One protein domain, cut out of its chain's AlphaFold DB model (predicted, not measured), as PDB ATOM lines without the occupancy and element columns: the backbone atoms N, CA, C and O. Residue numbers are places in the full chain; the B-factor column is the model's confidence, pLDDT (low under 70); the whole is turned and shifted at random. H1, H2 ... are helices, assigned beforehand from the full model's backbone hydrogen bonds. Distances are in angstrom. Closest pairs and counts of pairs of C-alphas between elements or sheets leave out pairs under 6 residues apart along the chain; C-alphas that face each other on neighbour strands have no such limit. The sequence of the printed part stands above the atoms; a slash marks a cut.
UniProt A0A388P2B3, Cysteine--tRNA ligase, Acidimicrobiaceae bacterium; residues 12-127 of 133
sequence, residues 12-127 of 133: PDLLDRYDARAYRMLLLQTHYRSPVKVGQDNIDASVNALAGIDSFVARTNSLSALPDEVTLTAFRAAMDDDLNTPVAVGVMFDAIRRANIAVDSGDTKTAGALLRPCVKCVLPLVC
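AT A GLANCE: This is residues 12 to 127 of the 133 residues of the protein "Cysteine--tRNA ligase" of Acidimicrobiaceae bacterium (UniProt A0A388P2B3). Three helices, H4, H5 and H6, form an up-and-down bundle, and the longest helix, H3, packs on H5 and H6 with its last part while its first part runs out beyond them. There H2 crosses H3 about perpendicular, with the short H1 at the far end near H2, and the short last helix H7 folds back to H2. The printed part has 116 residues with seven named helices, H1 to H7 in that order, and no named strand: the class is all helix. It is compact, with a radius of gyration of the C-alphas of 14.7 A and spans of 43 by 31 by 20 A.

HOW THE PARTS SIT: H1, residues 12 to 15, and H2, residues 20 to 28, meet only through their link. H2 touches residues 42 to 50 of H3, residues 40 to 60, about perpendicular at 77 degrees; the closest C-alphas, of Ala 22 and Val 47, are 5.2 A apart. H3 only just touches H5, residues 85 to 104, with 3 pairs of C-alphas within 8 A, the closest those of Phe 56 and Ile 96 at 6.9 A. With residues 57 to 60, H3 touches H6, residues 108 to 121, at a steep tilt of 50 degrees, opposite ways; the closest C-alphas, of Thr 60 and Gly 112, are 6.9 A apart. H4, residues 69 to 80, is apart from H3 but forms a helical hairpin with H5, at a shallow tilt of 16 degrees; the closest C-alphas, of Phe 75 and Ala 88, are 5.1 A apart. H5, the hub, touches four helices, and H5 and H6 form a second hairpin at 24 degrees, with the C-alphas of Ala 99 and Ala 111 closest at 4.3 A. H7, residues 123 to 126, touches H2; the closest C-alphas, of Val 126 and Arg 21, are 5.5 A apart. Every O i to N i+4 pair is within hydrogen-bond range in H2, H3, H4 and H5, against 7 of 10 in H6; H1 and H7 are too short for such a pair.

IN THESE COORDINATES: H1 begins at C-alpha 12, (36.786, -49.868, 64.417). H2 is 12.7 A long. H3 runs 30.6 A from C-alpha 40 at (35.856, -34.674, 63.273). H4 is 15.9 A, H5 28.5 A and H6 20.7 A long. H7 ends at C-alpha 126, (38.783, -45.118, 47.092).

THE WHOLE: The C-alphas farthest apart, of Asp 13 and Asp 107, are 43.9 A apart. The printed part has no cut. The link from H2 to H3, 11 residues, is long. The mean pLDDT of the printed part is 86.2, and residues 117 to 127 are under 70.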
ATOM      1  N   PRO A  12      38.126 -49.273  64.369       85.56
ATOM      2  CA  PRO A  12      36.786 -49.868  64.417       85.56
ATOM      3  C   PRO A  12      35.698 -48.858  64.807       85.56
ATOM      4  O   PRO A  12      34.749 -48.674  64.055       85.56
ATOM      5  N   ASP A  13      35.905 -48.101  65.889       85.88
ATOM      6  CA  ASP A  13      34.959 -47.077  66.363       85.88
ATOM      7  C   ASP A  13      34.740 -45.940  65.343       85.88
ATOM      8  O   ASP A  13      33.740 -45.216  65.395       85.88
ATOM      9  N   LEU A  14      35.716 -45.709  64.458       85.69
ATOM     10  CA  LEU A  14      35.595 -44.772  63.342       85.69
ATOM     11  C   LEU A  14      34.756 -45.381  62.212       85.69
ATOM     12  O   LEU A  14      33.890 -44.702  61.672       85.69
ATOM     13  N   LEU A  15      35.000 -46.648  61.872       87.94
ATOM     14  CA  LEU A  15      34.295 -47.367  60.808       87.94
ATOM     15  C   LEU A  15      32.829 -47.671  61.152       87.94
ATOM     16  O   LEU A  15      32.022 -47.822  60.241       87.94
ATOM     17  N   ASP A  16      32.468 -47.691  62.438       89.62
ATOM     18  CA  ASP A  16      31.069 -47.758  62.883       89.62
ATOM     19  C   ASP A  16      30.294 -46.457  62.605       89.62
ATOM     20  O   ASP A  16      29.066 -46.462  62.518       89.62
ATOM     21  N   ARG A  17      31.002 -45.326  62.470       88.56
ATOM     22  CA  ARG A  17      30.414 -43.988  62.278       88.56
ATOM     23  C   ARG A  17      30.559 -43.453  60.858       88.56
ATOM     24  O   ARG A  17      29.693 -42.711  60.403       88.56
ATOM     25  N   TYR A  18      31.634 -43.817  60.166       89.69
ATOM     26  CA  TYR A  18      31.972 -43.306  58.840       89.69
ATOM     27  C   TYR A  18      32.173 -44.432  57.839       89.69
ATOM     28  O   TYR A  18      32.719 -45.487  58.156       89.69
ATOM     29  N   ASP A  19      31.827 -44.157  56.580       89.38
ATOM     30  CA  ASP A  19      32.206 -45.022  55.468       89.38
ATOM     31  C   ASP A  19      33.741 -45.167  55.425       89.38
ATOM     32  O   ASP A  19      34.482 -44.181  55.457       89.38
ATOM     33  N   ALA A  20      34.234 -46.401  55.293       90.94
ATOM     34  CA  ALA A  20      35.655 -46.698  55.124       90.94
ATOM     35  C   ALA A  20      36.296 -45.910  53.967       90.94
ATOM     36  O   ALA A  20      37.493 -45.613  53.998       90.94
ATOM     37  N   ARG A  21      35.516 -45.562  52.935       91.06
ATOM     38  CA  ARG A  21      35.957 -44.689  51.841       91.06
ATOM     39  C   ARG A  21      36.368 -43.310  52.353       91.06
ATOM     40  O   ARG A  21      37.364 -42.781  51.870       91.06
ATOM     41  N   ALA A  22      35.653 -42.739  53.329       91.56
ATOM     42  CA  ALA A  22      35.942 -41.405  53.864       91.56
ATOM     43  C   ALA A  22      37.290 -41.389  54.577       91.56
ATOM     44  O   ALA A  22      38.094 -40.484  54.372       91.56
ATOM     45  N   TYR A  23      37.586 -42.454  55.323       91.31
ATOM     46  CA  TYR A  23      38.896 -42.625  55.936       91.31
ATOM     47  C   TYR A  23      40.013 -42.755  54.888       91.31
ATOM     48  O   TYR A  23      41.039 -42.092  55.006       91.31
ATOM     49  N   ARG A  24      39.814 -43.543  53.820       92.25
ATOM     50  CA  ARG A  24      40.790 -43.618  52.711       92.25
ATOM     51  C   ARG A  24      41.007 -42.259  52.052       92.25
ATOM     52  O   ARG A  24      42.145 -41.894  51.782       92.25
ATOM     53  N   MET A  25      39.931 -41.510  51.823       92.00
ATOM     54  CA  MET A  25      40.002 -40.179  51.232       92.00
ATOM     55  C   MET A  25      40.814 -39.215  52.106       92.00
ATOM     56  O   MET A  25      41.698 -38.532  51.595       92.00
ATOM     57  N   LEU A  26      40.589 -39.235  53.423       92.31
ATOM     58  CA  LEU A  26      41.370 -38.466  54.392       92.31
ATOM     59  C   LEU A  26      42.864 -38.798  54.303       92.31
ATOM     60  O   LEU A  26      43.704 -37.897  54.297       92.31
ATOM     61  N   LEU A  27      43.203 -40.088  54.213       91.88
ATOM     62  CA  LEU A  27      44.593 -40.524  54.087       91.88
ATOM     63  C   LEU A  27      45.233 -40.023  52.791       91.88
ATOM     64  O   LEU A  27      46.362 -39.555  52.829       91.88
ATOM     65  N   LEU A  28      44.517 -40.074  51.665       92.50
ATOM     66  CA  LEU A  28      45.034 -39.618  50.369       92.50
ATOM     67  C   LEU A  28      45.256 -38.101  50.311       92.50
ATOM     68  O   LEU A  28      46.112 -37.636  49.559       92.50
ATOM     69  N   GLN A  29      44.518 -37.330  51.110       91.94
ATOM     70  CA  GLN A  29      44.674 -35.876  51.213       91.94
ATOM     71  C   GLN A  29      45.913 -35.448  52.014       91.94
ATOM     72  O   GLN A  29      46.267 -34.271  52.001       91.94
ATOM     73  N   THR A  30      46.589 -36.376  52.695       92.00
ATOM     74  CA  THR A  30      47.836 -36.109  53.422       92.00
ATOM     75  C   THR A  30      48.977 -36.899  52.791       92.00
ATOM     76  O   THR A  30      48.812 -38.057  52.425       92.00
ATOM     77  N   HIS A  31      50.156 -36.292  52.666       93.69
ATOM     78  CA  HIS A  31      51.315 -37.006  52.136       93.69
ATOM     79  C   HIS A  31      51.679 -38.189  53.046       93.69
ATOM     80  O   HIS A  31      51.695 -38.043  54.269       93.69
ATOM     81  N   TYR A  32      52.029 -39.346  52.478       93.25
ATOM     82  CA  TYR A  32      52.258 -40.568  53.268       93.25
ATOM     83  C   TYR A  32      53.418 -40.451  54.275       93.25
ATOM     84  O   TYR A  32      53.442 -41.147  55.288       93.25
ATOM     85  N   ARG A  33      54.382 -39.559  54.008       94.06
ATOM     86  CA  ARG A  33      55.504 -39.242  54.917       94.06
ATOM     87  C   ARG A  33      55.144 -38.257  56.031       94.06
ATOM     88  O   ARG A  33      55.972 -37.995  56.902       94.06
ATOM     89  N   SER A  34      53.950 -37.675  56.000       90.38
ATOM     90  CA  SER A  34      53.511 -36.668  56.961       90.38
ATOM     91  C   SER A  34      52.647 -37.289  58.063       90.38
ATOM     92  O   SER A  34      51.924 -38.258  57.827       90.38
ATOM     93  N   PRO A  35      52.688 -36.742  59.291       88.69
ATOM     94  CA  PRO A  35      51.832 -37.215  60.367       88.69
ATOM     95  C   PRO A  35      50.363 -36.919  60.042       88.69
ATOM     96  O   PRO A  35      49.957 -35.760  59.958       88.69
ATOM     97  N   VAL A  36      49.557 -37.971  59.917       86.81
ATOM     98  CA  VAL A  36      48.107 -37.848  59.747       86.81
ATOM     99  C   VAL A  36      47.451 -37.643  61.108       86.81
ATOM    100  O   VAL A  36      47.658 -38.419  62.042       86.81
ATOM    101  N   LYS A  37      46.621 -36.604  61.217       85.56
ATOM    102  CA  LYS A  37      45.702 -36.417  62.343       85.56
ATOM    103  C   LYS A  37      44.297 -36.725  61.859       85.56
ATOM    104  O   LYS A  37      43.886 -36.183  60.843       85.56
ATOM    105  N   VAL A  38      43.561 -37.555  62.585       86.31
ATOM    106  CA  VAL A  38      42.139 -37.805  62.319       86.31
ATOM    107  C   VAL A  38      41.342 -37.012  63.345       86.31
ATOM    108  O   VAL A  38      41.537 -37.186  64.546       86.31
ATOM    109  N   GLY A  39      40.500 -36.105  62.868       87.50
ATOM    110  CA  GLY A  39      39.599 -35.287  63.668       87.50
ATOM    111  C   GLY A  39      38.200 -35.304  63.062       87.50
ATOM    112  O   GLY A  39      37.994 -35.826  61.974       87.50
ATOM    113  N   GLN A  40      37.231 -34.736  63.768       87.19
ATOM    114  CA  GLN A  40      35.856 -34.674  63.273       87.19
ATOM    115  C   GLN A  40      35.771 -33.841  61.979       87.19
ATOM    116  O   GLN A  40      35.300 -34.318  60.953       87.19
ATOM    117  N   ASP A  41      36.360 -32.645  61.984       89.06
ATOM    118  CA  ASP A  41      36.263 -31.715  60.854       89.06
ATOM    119  C   ASP A  41      36.856 -32.274  59.551       89.06
ATOM    120  O   ASP A  41      36.333 -32.032  58.462       89.06
ATOM    121  N   ASN A  42      37.952 -33.036  59.632       90.88
ATOM    122  CA  ASN A  42      38.628 -33.533  58.434       90.88
ATOM    123  C   ASN A  42      38.023 -34.830  57.885       90.88
ATOM    124  O   ASN A  42      38.045 -35.034  56.666       90.88
ATOM    125  N   ILE A  43      37.438 -35.681  58.737       91.25
ATOM    126  CA  ILE A  43      36.685 -36.840  58.256       91.25
ATOM    127  C   ILE A  43      35.364 -36.381  57.632       91.25
ATOM    128  O   ILE A  43      35.021 -36.862  56.554       91.25
ATOM    129  N   ASP A  44      34.700 -35.372  58.205       92.44
ATOM    130  CA  ASP A  44      33.484 -34.778  57.637       92.44
ATOM    131  C   ASP A  44      33.766 -34.103  56.286       92.44
ATOM    132  O   ASP A  44      33.035 -34.298  55.312       92.44
ATOM    133  N   ALA A  45      34.884 -33.378  56.171       93.00
ATOM    134  CA  ALA A  45      35.338 -32.845  54.887       93.00
ATOM    135  C   ALA A  45      35.583 -33.960  53.853       93.00
ATOM    136  O   ALA A  45      35.238 -33.810  52.679       93.00
ATOM    137  N   SER A  46      36.126 -35.100  54.287       93.31
ATOM    138  CA  SER A  46      36.359 -36.262  53.425       93.31
ATOM    139  C   SER A  46      35.056 -36.933  52.979       93.31
ATOM    140  O   SER A  46      34.955 -37.351  51.826       93.31
ATOM    141  N   VAL A  47      34.035 -36.983  53.841       93.62
ATOM    142  CA  VAL A  47      32.679 -37.437  53.483       93.62
ATOM    143  C   VAL A  47      32.081 -36.543  52.397       93.62
ATOM    144  O   VAL A  47      31.598 -37.047  51.383       93.62
ATOM    145  N   ASN A  48      32.166 -35.222  52.556       94.38
ATOM    146  CA  ASN A  48      31.656 -34.274  51.562       94.38
ATOM    147  C   ASN A  48      32.399 -34.388  50.223       94.38
ATOM    148  O   ASN A  48      31.785 -34.369  49.155       94.38
ATOM    149  N   ALA A  49      33.721 -34.561  50.276       91.94
ATOM    150  CA  ALA A  49      34.552 -34.773  49.100       91.94
ATOM    151  C   ALA A  49      34.126 -36.035  48.321       91.94
ATOM    152  O   ALA A  49      34.011 -35.998  47.094       91.94
ATOM    153  N   LEU A  50      33.819 -37.127  49.029       91.50
ATOM    154  CA  LEU A  50      33.280 -38.345  48.422       91.50
ATOM    155  C   LEU A  50      31.891 -38.158  47.834       91.50
ATOM    156  O   LEU A  50      31.655 -38.615  46.721       91.50
ATOM    157  N   ALA A  51      30.992 -37.469  48.537       91.12
ATOM    158  CA  ALA A  51      29.654 -37.188  48.024       91.12
ATOM    159  C   ALA A  51      29.712 -36.405  46.699       91.12
ATOM    160  O   ALA A  51      28.928 -36.669  45.785       91.12
ATOM    161  N   GLY A  52      30.680 -35.490  46.563       89.44
ATOM    162  CA  GLY A  52      30.962 -34.791  45.309       89.44
ATOM    163  C   GLY A  52      31.417 -35.727  44.185       89.44
ATOM    164  O   GLY A  52      30.929 -35.610  43.060       89.44
ATOM    165  N   ILE A  53      32.301 -36.686  44.484       88.44
ATOM    166  CA  ILE A  53      32.759 -37.703  43.520       88.44
ATOM    167  C   ILE A  53      31.602 -38.623  43.109       88.44
ATOM    168  O   ILE A  53      31.390 -38.831  41.916       88.44
ATOM    169  N   ASP A  54      30.834 -39.137  44.072       88.12
ATOM    170  CA  ASP A  54      29.699 -40.032  43.827       88.12
ATOM    171  C   ASP A  54      28.633 -39.326  42.962       88.12
ATOM    172  O   ASP A  54      28.159 -39.885  41.970       88.12
ATOM    173  N   SER A  55      28.326 -38.059  43.266       88.31
ATOM    174  CA  SER A  55      27.392 -37.240  42.478       88.31
ATOM    175  C   SER A  55      27.895 -36.997  41.056       88.31
ATOM    176  O   SER A  55      27.122 -37.081  40.103       88.31
ATOM    177  N   PHE A  56      29.188 -36.710  40.897       85.31
ATOM    178  CA  PHE A  56      29.799 -36.527  39.585       85.31
ATOM    179  C   PHE A  56      29.691 -37.801  38.741       85.31
ATOM    180  O   PHE A  56      29.141 -37.757  37.643       85.31
ATOM    181  N   VAL A  57      30.118 -38.945  39.285       84.50
ATOM    182  CA  VAL A  57      30.043 -40.245  38.602       84.50
ATOM    183  C   VAL A  57      28.606 -40.567  38.200       84.50
ATOM    184  O   VAL A  57      28.380 -40.969  37.060       84.50
ATOM    185  N   ALA A  58      27.633 -40.349  39.089       85.25
ATOM    186  CA  ALA A  58      26.220 -40.581  38.792       85.25
ATOM    187  C   ALA A  58      25.714 -39.732  37.611       85.25
ATOM    188  O   ALA A  58      24.960 -40.232  36.779       85.25
ATOM    189  N   ARG A  59      26.151 -38.470  37.503       84.38
ATOM    190  CA  ARG A  59      25.760 -37.556  36.414       84.38
ATOM    191  C   ARG A  59      26.409 -37.886  35.076       84.38
ATOM    192  O   ARG A  59      25.847 -37.561  34.035       84.38
ATOM    193  N   THR A  60      27.593 -38.490  35.089       81.12
ATOM    194  CA  THR A  60      28.403 -38.679  33.879       81.12
ATOM    195  C   THR A  60      28.565 -40.139  33.461       81.12
ATOM    196  O   THR A  60      29.261 -40.397  32.485       81.12
ATOM    197  N   ASN A  61      27.953 -41.105  34.159       80.12
ATOM    198  CA  ASN A  61      28.151 -42.541  33.900       80.12
ATOM    199  C   ASN A  61      27.827 -42.985  32.460       80.12
ATOM    200  O   ASN A  61      28.373 -43.979  31.988       80.12
ATOM    201  N   SER A  62      26.959 -42.247  31.769       80.69
ATOM    202  CA  SER A  62      26.504 -42.509  30.406       80.69
ATOM    203  C   SER A  62      27.397 -41.855  29.352       80.69
ATOM    204  O   SER A  62      27.274 -42.154  28.164       80.69
ATOM    205  N   LEU A  63      28.311 -40.976  29.773       79.88
ATOM    206  CA  LEU A  63      29.232 -40.281  28.889       79.88
ATOM    207  C   LEU A  63      30.437 -41.174  28.579       79.88
ATOM    208  O   LEU A  63      31.092 -41.715  29.470       79.88
ATOM    209  N   SER A  64      30.762 -41.288  27.293       71.75
ATOM    210  CA  SER A  64      31.935 -42.014  26.810       71.75
ATOM    211  C   SER A  64      32.768 -41.096  25.928       71.75
ATOM    212  O   SER A  64      32.300 -40.625  24.892       71.75
ATOM    213  N   ALA A  65      34.006 -40.833  26.341       76.25
ATOM    214  CA  ALA A  65      34.979 -40.103  25.543       76.25
ATOM    215  C   ALA A  65      36.406 -40.583  25.842       76.25
ATOM    216  O   ALA A  65      36.662 -41.305  26.812       76.25
ATOM    217  N   LEU A  66      37.337 -40.175  24.980       76.00
ATOM    218  CA  LEU A  66      38.765 -40.374  25.204       76.00
ATOM    219  C   LEU A  66      39.220 -39.554  26.416       76.00
ATOM    220  O   LEU A  66      38.734 -38.439  26.589       76.00
ATOM    221  N   PRO A  67      40.130 -40.089  27.246       78.19
ATOM    222  CA  PRO A  67      40.600 -39.382  28.425       78.19
ATOM    223  C   PRO A  67      41.302 -38.073  28.052       78.19
ATOM    224  O   PRO A  67      42.021 -38.001  27.056       78.19
ATOM    225  N   ASP A  68      41.135 -37.057  28.893       85.94
ATOM    226  CA  ASP A  68      41.930 -35.837  28.814       85.94
ATOM    227  C   ASP A  68      43.393 -36.130  29.191       85.94
ATOM    228  O   ASP A  68      43.728 -36.333  30.364       85.94
ATOM    229  N   GLU A  69      44.270 -36.164  28.187       87.38
ATOM    230  CA  GLU A  69      45.695 -36.459  28.375       87.38
ATOM    231  C   GLU A  69      46.414 -35.394  29.208       87.38
ATOM    232  O   GLU A  69      47.386 -35.710  29.896       87.38
ATOM    233  N   VAL A  70      45.921 -34.150  29.215       89.94
ATOM    234  CA  VAL A  70      46.478 -33.081  30.058       89.94
ATOM    235  C   VAL A  70      46.288 -33.432  31.533       89.94
ATOM    236  O   VAL A  70      47.261 -33.466  32.290       89.94
ATOM    237  N   THR A  71      45.062 -33.775  31.935       89.31
ATOM    238  CA  THR A  71      44.754 -34.211  33.304       89.31
ATOM    239  C   THR A  71      45.507 -35.491  33.675       89.31
ATOM    240  O   THR A  71      46.061 -35.573  34.771       89.31
ATOM    241  N   LEU A  72      45.586 -36.483  32.776       89.12
ATOM    242  CA  LEU A  72      46.348 -37.714  33.039       89.12
ATOM    243  C   LEU A  72      47.837 -37.448  33.251       89.12
ATOM    244  O   LEU A  72      48.444 -38.048  34.136       89.12
ATOM    245  N   THR A  73      48.427 -36.571  32.444       92.31
ATOM    246  CA  THR A  73      49.846 -36.222  32.553       92.31
ATOM    247  C   THR A  73      50.123 -35.492  33.862       92.31
ATOM    248  O   THR A  73      51.061 -35.854  34.564       92.31
ATOM    249  N   ALA A  74      49.269 -34.536  34.244       93.25
ATOM    250  CA  ALA A  74      49.381 -33.839  35.523       93.25
ATOM    251  C   ALA A  74      49.235 -34.794  36.722       93.25
ATOM    252  O   ALA A  74      50.006 -34.713  37.676       93.25
ATOM    253  N   PHE A  75      48.293 -35.740  36.653       92.62
ATOM    254  CA  PHE A  75      48.129 -36.770  37.679       92.62
ATOM    255  C   PHE A  75      49.371 -37.665  37.787       92.62
ATOM    256  O   PHE A  75      49.862 -37.895  38.887       92.62
ATOM    257  N   ARG A  76      49.900 -38.156  36.656       92.62
ATOM    258  CA  ARG A  76      51.117 -38.986  36.635       92.62
ATOM    259  C   ARG A  76      52.309 -38.237  37.211       92.62
ATOM    260  O   ARG A  76      52.965 -38.777  38.085       92.62
ATOM    261  N   ALA A  77      52.516 -36.984  36.810       95.62
ATOM    262  CA  ALA A  77      53.595 -36.158  37.342       95.62
ATOM    263  C   ALA A  77      53.506 -35.995  38.870       95.62
ATOM    264  O   ALA A  77      54.519 -36.101  39.549       95.62
ATOM    265  N   ALA A  78      52.300 -35.802  39.419       95.00
ATOM    266  CA  ALA A  78      52.096 -35.753  40.867       95.00
ATOM    267  C   ALA A  78      52.392 -37.097  41.555       95.00
ATOM    268  O   ALA A  78      52.916 -37.128  42.661       95.00
ATOM    269  N   MET A  79      52.067 -38.218  40.912       92.75
ATOM    270  CA  MET A  79      52.368 -39.546  41.453       92.75
ATOM    271  C   MET A  79      53.857 -39.910  41.345       92.75
ATOM    272  O   MET A  79      54.377 -40.581  42.235       92.75
ATOM    273  N   ASP A  80      54.538 -39.464  40.288       95.56
ATOM    274  CA  ASP A  80      55.976 -39.667  40.071       95.56
ATOM    275  C   ASP A  80      56.825 -38.803  41.028       95.56
ATOM    276  O   ASP A  80      57.949 -39.174  41.373       95.56
ATOM    277  N   ASP A  81      56.270 -37.689  41.513       95.25
ATOM    278  CA  ASP A  81      56.819 -36.877  42.603       95.25
ATOM    279  C   ASP A  81      56.544 -37.535  43.966       95.25
ATOM    280  O   ASP A  81      55.625 -37.153  44.676       95.25
ATOM    281  N   ASP A  82      57.294 -38.586  44.313       95.56
ATOM    282  CA  ASP A  82      57.214 -39.287  45.614       95.56
ATOM    283  C   ASP A  82      55.773 -39.618  46.060       95.56
ATOM    284  O   ASP A  82      55.425 -39.437  47.220       95.56
ATOM    285  N   LEU A  83      54.914 -40.115  45.161       92.56
ATOM    286  CA  LEU A  83      53.515 -40.437  45.479       92.56
ATOM    287  C   LEU A  83      52.782 -39.271  46.164       92.56
ATOM    288  O   LEU A  83      52.106 -39.469  47.180       92.56
ATOM    289  N   ASN A  84      52.897 -38.059  45.616       95.12
ATOM    290  CA  ASN A  84      52.250 -36.861  46.140       95.12
ATOM    291  C   ASN A  84      50.726 -36.895  45.909       95.12
ATOM    292  O   ASN A  84      50.146 -36.163  45.099       95.12
ATOM    293  N   THR A  85      50.052 -37.772  46.657       93.75
ATOM    294  CA  THR A  85      48.606 -37.983  46.599       93.75
ATOM    295  C   THR A  85      47.792 -36.729  46.906       93.75
ATOM    296  O   THR A  85      46.763 -36.570  46.251       93.75
ATOM    297  N   PRO A  86      48.208 -35.788  47.785       94.25
ATOM    298  CA  PRO A  86      47.475 -34.534  47.960       94.25
ATOM    299  C   PRO A  86      47.376 -33.723  46.663       94.25
ATOM    300  O   PRO A  86      46.296 -33.240  46.316       94.25
ATOM    301  N   VAL A  87      48.478 -33.613  45.912       95.31
ATOM    302  CA  VAL A  87      48.495 -32.905  44.622       95.31
ATOM    303  C   VAL A  87      47.686 -33.673  43.581       95.31
ATOM    304  O   VAL A  87      46.858 -33.076  42.891       95.31
ATOM    305  N   ALA A  88      47.857 -34.995  43.509       93.19
ATOM    306  CA  ALA A  88      47.090 -35.841  42.599       93.19
ATOM    307  C   ALA A  88      45.572 -35.710  42.842       93.19
ATOM    308  O   ALA A  88      44.799 -35.544  41.897       93.19
ATOM    309  N   VAL A  89      45.152 -35.684  44.113       92.31
ATOM    310  CA  VAL A  89      43.763 -35.449  44.524       92.31
ATOM    311  C   VAL A  89      43.274 -34.056  44.119       92.31
ATOM    312  O   VAL A  89      42.143 -33.917  43.651       92.31
ATOM    313  N   GLY A  90      44.120 -33.033  44.231       93.38
ATOM    314  CA  GLY A  90      43.816 -31.684  43.751       93.38
ATOM    315  C   GLY A  90      43.545 -31.631  42.243       93.38
ATOM    316  O   GLY A  90      42.525 -31.081  41.823       93.38
ATOM    317  N   VAL A  91      44.401 -32.266  41.433       93.31
ATOM    318  CA  VAL A  91      44.224 -32.375  39.970       93.31
ATOM    319  C   VAL A  91      42.877 -33.023  39.627       93.31
ATOM    320  O   VAL A  91      42.168 -32.567  38.729       93.31
ATOM    321  N   MET A  92      42.482 -34.054  40.374       89.75
ATOM    322  CA  MET A  92      41.200 -34.735  40.179       89.75
ATOM    323  C   MET A  92      40.003 -33.835  40.488       89.75
ATOM    324  O   MET A  92      39.043 -33.822  39.722       89.75
ATOM    325  N   PHE A  93      40.032 -33.087  41.595       91.75
ATOM    326  CA  PHE A  93      38.920 -32.197  41.936       91.75
ATOM    327  C   PHE A  93      38.771 -31.039  40.952       91.75
ATOM    328  O   PHE A  93      37.638 -30.662  40.645       91.75
ATOM    329  N   ASP A  94      39.870 -30.514  40.402       92.75
ATOM    330  CA  ASP A  94      39.770 -29.530  39.320       92.75
ATOM    331  C   ASP A  94      39.151 -30.142  38.053       92.75
ATOM    332  O   ASP A  94      38.261 -29.536  37.451       92.75
ATOM    333  N   ALA A  95      39.527 -31.376  37.696       90.50
ATOM    334  CA  ALA A  95      38.910 -32.091  36.579       90.50
ATOM    335  C   ALA A  95      37.400 -32.302  36.787       90.50
ATOM    336  O   ALA A  95      36.618 -32.007  35.884       90.50
ATOM    337  N   ILE A  96      36.971 -32.719  37.985       89.75
ATOM    338  CA  ILE A  96      35.548 -32.859  38.349       89.75
ATOM    339  C   ILE A  96      34.817 -31.518  38.219       89.75
ATOM    340  O   ILE A  96      33.728 -31.451  37.646       89.75
ATOM    341  N   ARG A  97      35.409 -30.427  38.721       91.12
ATOM    342  CA  ARG A  97      34.821 -29.084  38.629       91.12
ATOM    343  C   ARG A  97      34.626 -28.660  37.175       91.12
ATOM    344  O   ARG A  97      33.538 -28.224  36.806       91.12
ATOM    345  N   ARG A  98      35.660 -28.812  36.343       90.44
ATOM    346  CA  ARG A  98      35.616 -28.495  34.907       90.44
ATOM    347  C   ARG A  98      34.601 -29.361  34.164       90.44
ATOM    348  O   ARG A  98      33.885 -28.855  33.307       90.44
ATOM    349  N   ALA A  99      34.506 -30.638  34.519       88.19
ATOM    350  CA  ALA A  99      33.553 -31.560  33.924       88.19
ATOM    351  C   ALA A  99      32.106 -31.196  34.280       88.19
ATOM    352  O   ALA A  99      31.263 -31.181  33.391       88.19
ATOM    353  N   ASN A 100      31.820 -30.826  35.533       89.38
ATOM    354  CA  ASN A 100      30.493 -30.342  35.928       89.38
ATOM    355  C   ASN A 100      30.087 -29.085  35.143       89.38
ATOM    356  O   ASN A 100      28.980 -29.039  34.621       89.38
ATOM    357  N   ILE A 101      31.002 -28.123  34.974       91.50
ATOM    358  CA  ILE A 101      30.757 -26.925  34.150       91.50
ATOM    359  C   ILE A 101      30.427 -27.313  32.699       91.50
ATOM    360  O   ILE A 101      29.511 -26.748  32.110       91.50
ATOM    361  N   ALA A 102      31.146 -28.285  32.130       88.94
ATOM    362  CA  ALA A 102      30.892 -28.775  30.775       88.94
ATOM    363  C   ALA A 102      29.544 -29.510  30.652       88.94
ATOM    364  O   ALA A 102      28.847 -29.353  29.655       88.94
ATOM    365  N   VAL A 103      29.136 -30.274  31.672       88.00
ATOM    366  CA  VAL A 103      27.796 -30.886  31.715       88.00
ATOM    367  C   VAL A 103      26.717 -29.805  31.747       88.00
ATOM    368  O   VAL A 103      25.754 -29.893  30.989       88.00
ATOM    369  N   ASP A 104      26.884 -28.783  32.587       89.44
ATOM    370  CA  ASP A 104      25.906 -27.701  32.747       89.44
ATOM    371  C   ASP A 104      25.780 -26.835  31.478       89.44
ATOM    372  O   ASP A 104      24.709 -26.295  31.203       89.44
ATOM    373  N   SER A 105      26.839 -26.740  30.664       90.56
ATOM    374  CA  SER A 105      26.818 -26.066  29.358       90.56
ATOM    375  C   SER A 105      26.374 -26.959  28.189       90.56
ATOM    376  O   SER A 105      26.281 -26.479  27.058       90.56
ATOM    377  N   GLY A 106      26.095 -28.244  28.434       86.94
ATOM    378  CA  GLY A 106      25.715 -29.219  27.406       86.94
ATOM    379  C   GLY A 106      26.884 -29.804  26.598       86.94
ATOM    380  O   GLY A 106      26.657 -30.605  25.688       86.94
ATOM    381  N   ASP A 107      28.135 -29.469  26.929       85.88
ATOM    382  CA  ASP A 107      29.338 -30.046  26.319       85.88
ATOM    383  C   ASP A 107      29.675 -31.422  26.924       85.88
ATOM    384  O   ASP A 107      30.597 -31.623  27.724       85.88
ATOM    385  N   THR A 108      28.903 -32.413  26.490       81.38
ATOM    386  CA  THR A 108      29.038 -33.817  26.902       81.38
ATOM    387  C   THR A 108      30.369 -34.455  26.491       81.38
ATOM    388  O   THR A 108      30.813 -35.411  27.133       81.38
ATOM    389  N   LYS A 109      31.044 -33.925  25.461       82.31
ATOM    390  CA  LYS A 109      32.323 -34.455  24.969       82.31
ATOM    391  C   LYS A 109      33.457 -34.108  25.929       82.31
ATOM    392  O   LYS A 109      34.216 -34.995  26.322       82.31
ATOM    393  N   THR A 110      33.544 -32.842  26.335       81.38
ATOM    394  CA  THR A 110      34.544 -32.387  27.312       81.38
ATOM    395  C   THR A 110      34.290 -33.012  28.684       81.38
ATOM    396  O   THR A 110      35.229 -33.480  29.332       81.38
ATOM    397  N   ALA A 111      33.023 -33.114  29.101       81.25
ATOM    398  CA  ALA A 111      32.651 -33.788  30.343       81.25
ATOM    399  C   ALA A 111      33.074 -35.270  30.369       81.25
ATOM    400  O   ALA A 111      33.675 -35.727  31.345       81.25
ATOM    401  N   GLY A 112      32.828 -36.016  29.285       80.38
ATOM    402  CA  GLY A 112      33.248 -37.415  29.174       80.38
ATOM    403  C   GLY A 112      34.770 -37.595  29.218       80.38
ATOM    404  O   GLY A 112      35.261 -38.566  29.797       80.38
ATOM    405  N   ALA A 113      35.528 -36.657  28.640       81.19
ATOM    406  CA  ALA A 113      36.985 -36.755  28.583       81.19
ATOM    407  C   ALA A 113      37.634 -36.596  29.963       81.19
ATOM    408  O   ALA A 113      38.589 -37.299  30.297       81.19
ATOM    409  N   LEU A 114      37.071 -35.719  30.792       80.31
ATOM    410  CA  LEU A 114      37.528 -35.464  32.157       80.31
ATOM    411  C   LEU A 114      37.072 -36.541  33.156       80.31
ATOM    412  O   LEU A 114      37.746 -36.768  34.159       80.31
ATOM    413  N   LEU A 115      35.981 -37.261  32.871       77.19
ATOM    414  CA  LEU A 115      35.516 -38.381  33.698       77.19
ATOM    415  C   LEU A 115      36.508 -39.551  33.714       77.19
ATOM    416  O   LEU A 115      36.750 -40.169  34.754       77.19
ATOM    417  N   ARG A 116      37.055 -39.912  32.549       71.25
ATOM    418  CA  ARG A 116      37.804 -41.167  32.386       71.25
ATOM    419  C   ARG A 116      39.083 -41.244  33.242       71.25
ATOM    420  O   ARG A 116      39.306 -42.310  33.824       71.25
ATOM    421  N   PRO A 117      39.889 -40.172  33.381       68.06
ATOM    422  CA  PRO A 117      41.001 -40.121  34.329       68.06
ATOM    423  C   PRO A 117      40.554 -40.364  35.776       68.06
ATOM    424  O   PRO A 117      41.134 -41.200  36.466       68.06
ATOM    425  N   CYS A 118      39.469 -39.716  36.215       67.69
ATOM    426  CA  CYS A 118      38.928 -39.875  37.567       67.69
ATOM    427  C   CYS A 118      38.485 -41.325  37.840       67.69
ATOM    428  O   CYS A 118      38.818 -41.891  38.881       67.69
ATOM    429  N   VAL A 119      37.803 -41.963  36.881       66.81
ATOM    430  CA  VAL A 119      37.348 -43.358  37.016       66.81
ATOM    431  C   VAL A 119      38.502 -44.354  37.010       66.81
ATOM    432  O   VAL A 119      38.485 -45.312  37.778       66.81
ATOM    433  N   LYS A 120      39.521 -44.147  36.172       63.81
ATOM    434  CA  LYS A 120      40.632 -45.099  36.042       63.81
ATOM    435  C   LYS A 120      41.640 -45.010  37.190       63.81
ATOM    436  O   LYS A 120      42.236 -46.027  37.532       63.81
ATOM    437  N   CYS A 121      41.838 -43.826  37.768       62.12
ATOM    438  CA  CYS A 121      42.886 -43.593  38.763       62.12
ATOM    439  C   CYS A 121      42.373 -43.616  40.210       62.12
ATOM    440  O   CYS A 121      43.068 -44.112  41.087       62.12
ATOM    441  N   VAL A 122      41.164 -43.107  40.471       60.44
ATOM    442  CA  VAL A 122      40.714 -42.770  41.839       60.44
ATOM    443  C   VAL A 122      39.717 -43.762  42.379       60.44
ATOM    444  O   VAL A 122      39.842 -44.212  43.517       60.44
ATOM    445  N   LEU A 123      38.728 -44.119  41.559       61.97
ATOM    446  CA  LEU A 123      37.730 -45.088  41.973       61.97
ATOM    447  C   LEU A 123      38.346 -46.415  42.428       61.97
ATOM    448  O   LEU A 123      37.828 -46.920  43.405       61.97
ATOM    449  N   PRO A 124      39.462 -46.933  41.884       62.03
ATOM    450  CA  PRO A 124      40.110 -48.123  42.442       62.03
ATOM    451  C   PRO A 124      40.780 -47.894  43.807       62.03
ATOM    452  O   PRO A 124      40.880 -48.820  44.606       62.03
ATOM    453  N   LEU A 125      41.269 -46.677  44.072       58.16
ATOM    454  CA  LEU A 125      41.963 -46.325  45.320       58.16
ATOM    455  C   LEU A 125      40.985 -46.049  46.466       58.16
ATOM    456  O   LEU A 125      41.296 -46.277  47.636       58.16
ATOM    457  N   VAL A 126      39.796 -45.554  46.128       57.81
ATOM    458  CA  VAL A 126      38.783 -45.118  47.092       57.81
ATOM    459  C   VAL A 126      37.641 -46.128  47.200       57.81
ATOM    460  O   VAL A 126      37.206 -46.436  48.309       57.81
ATOM    461  N   CYS A 127      37.188 -46.690  46.080       52.62
ATOM    462  CA  CYS A 127      36.119 -47.679  46.005       52.62
ATOM    463  C   CYS A 127      36.695 -49.065  45.680       52.62
ATOM    464  O   CYS A 127      37.429 -49.261  44.717       52.62
TER     465      CYS A 127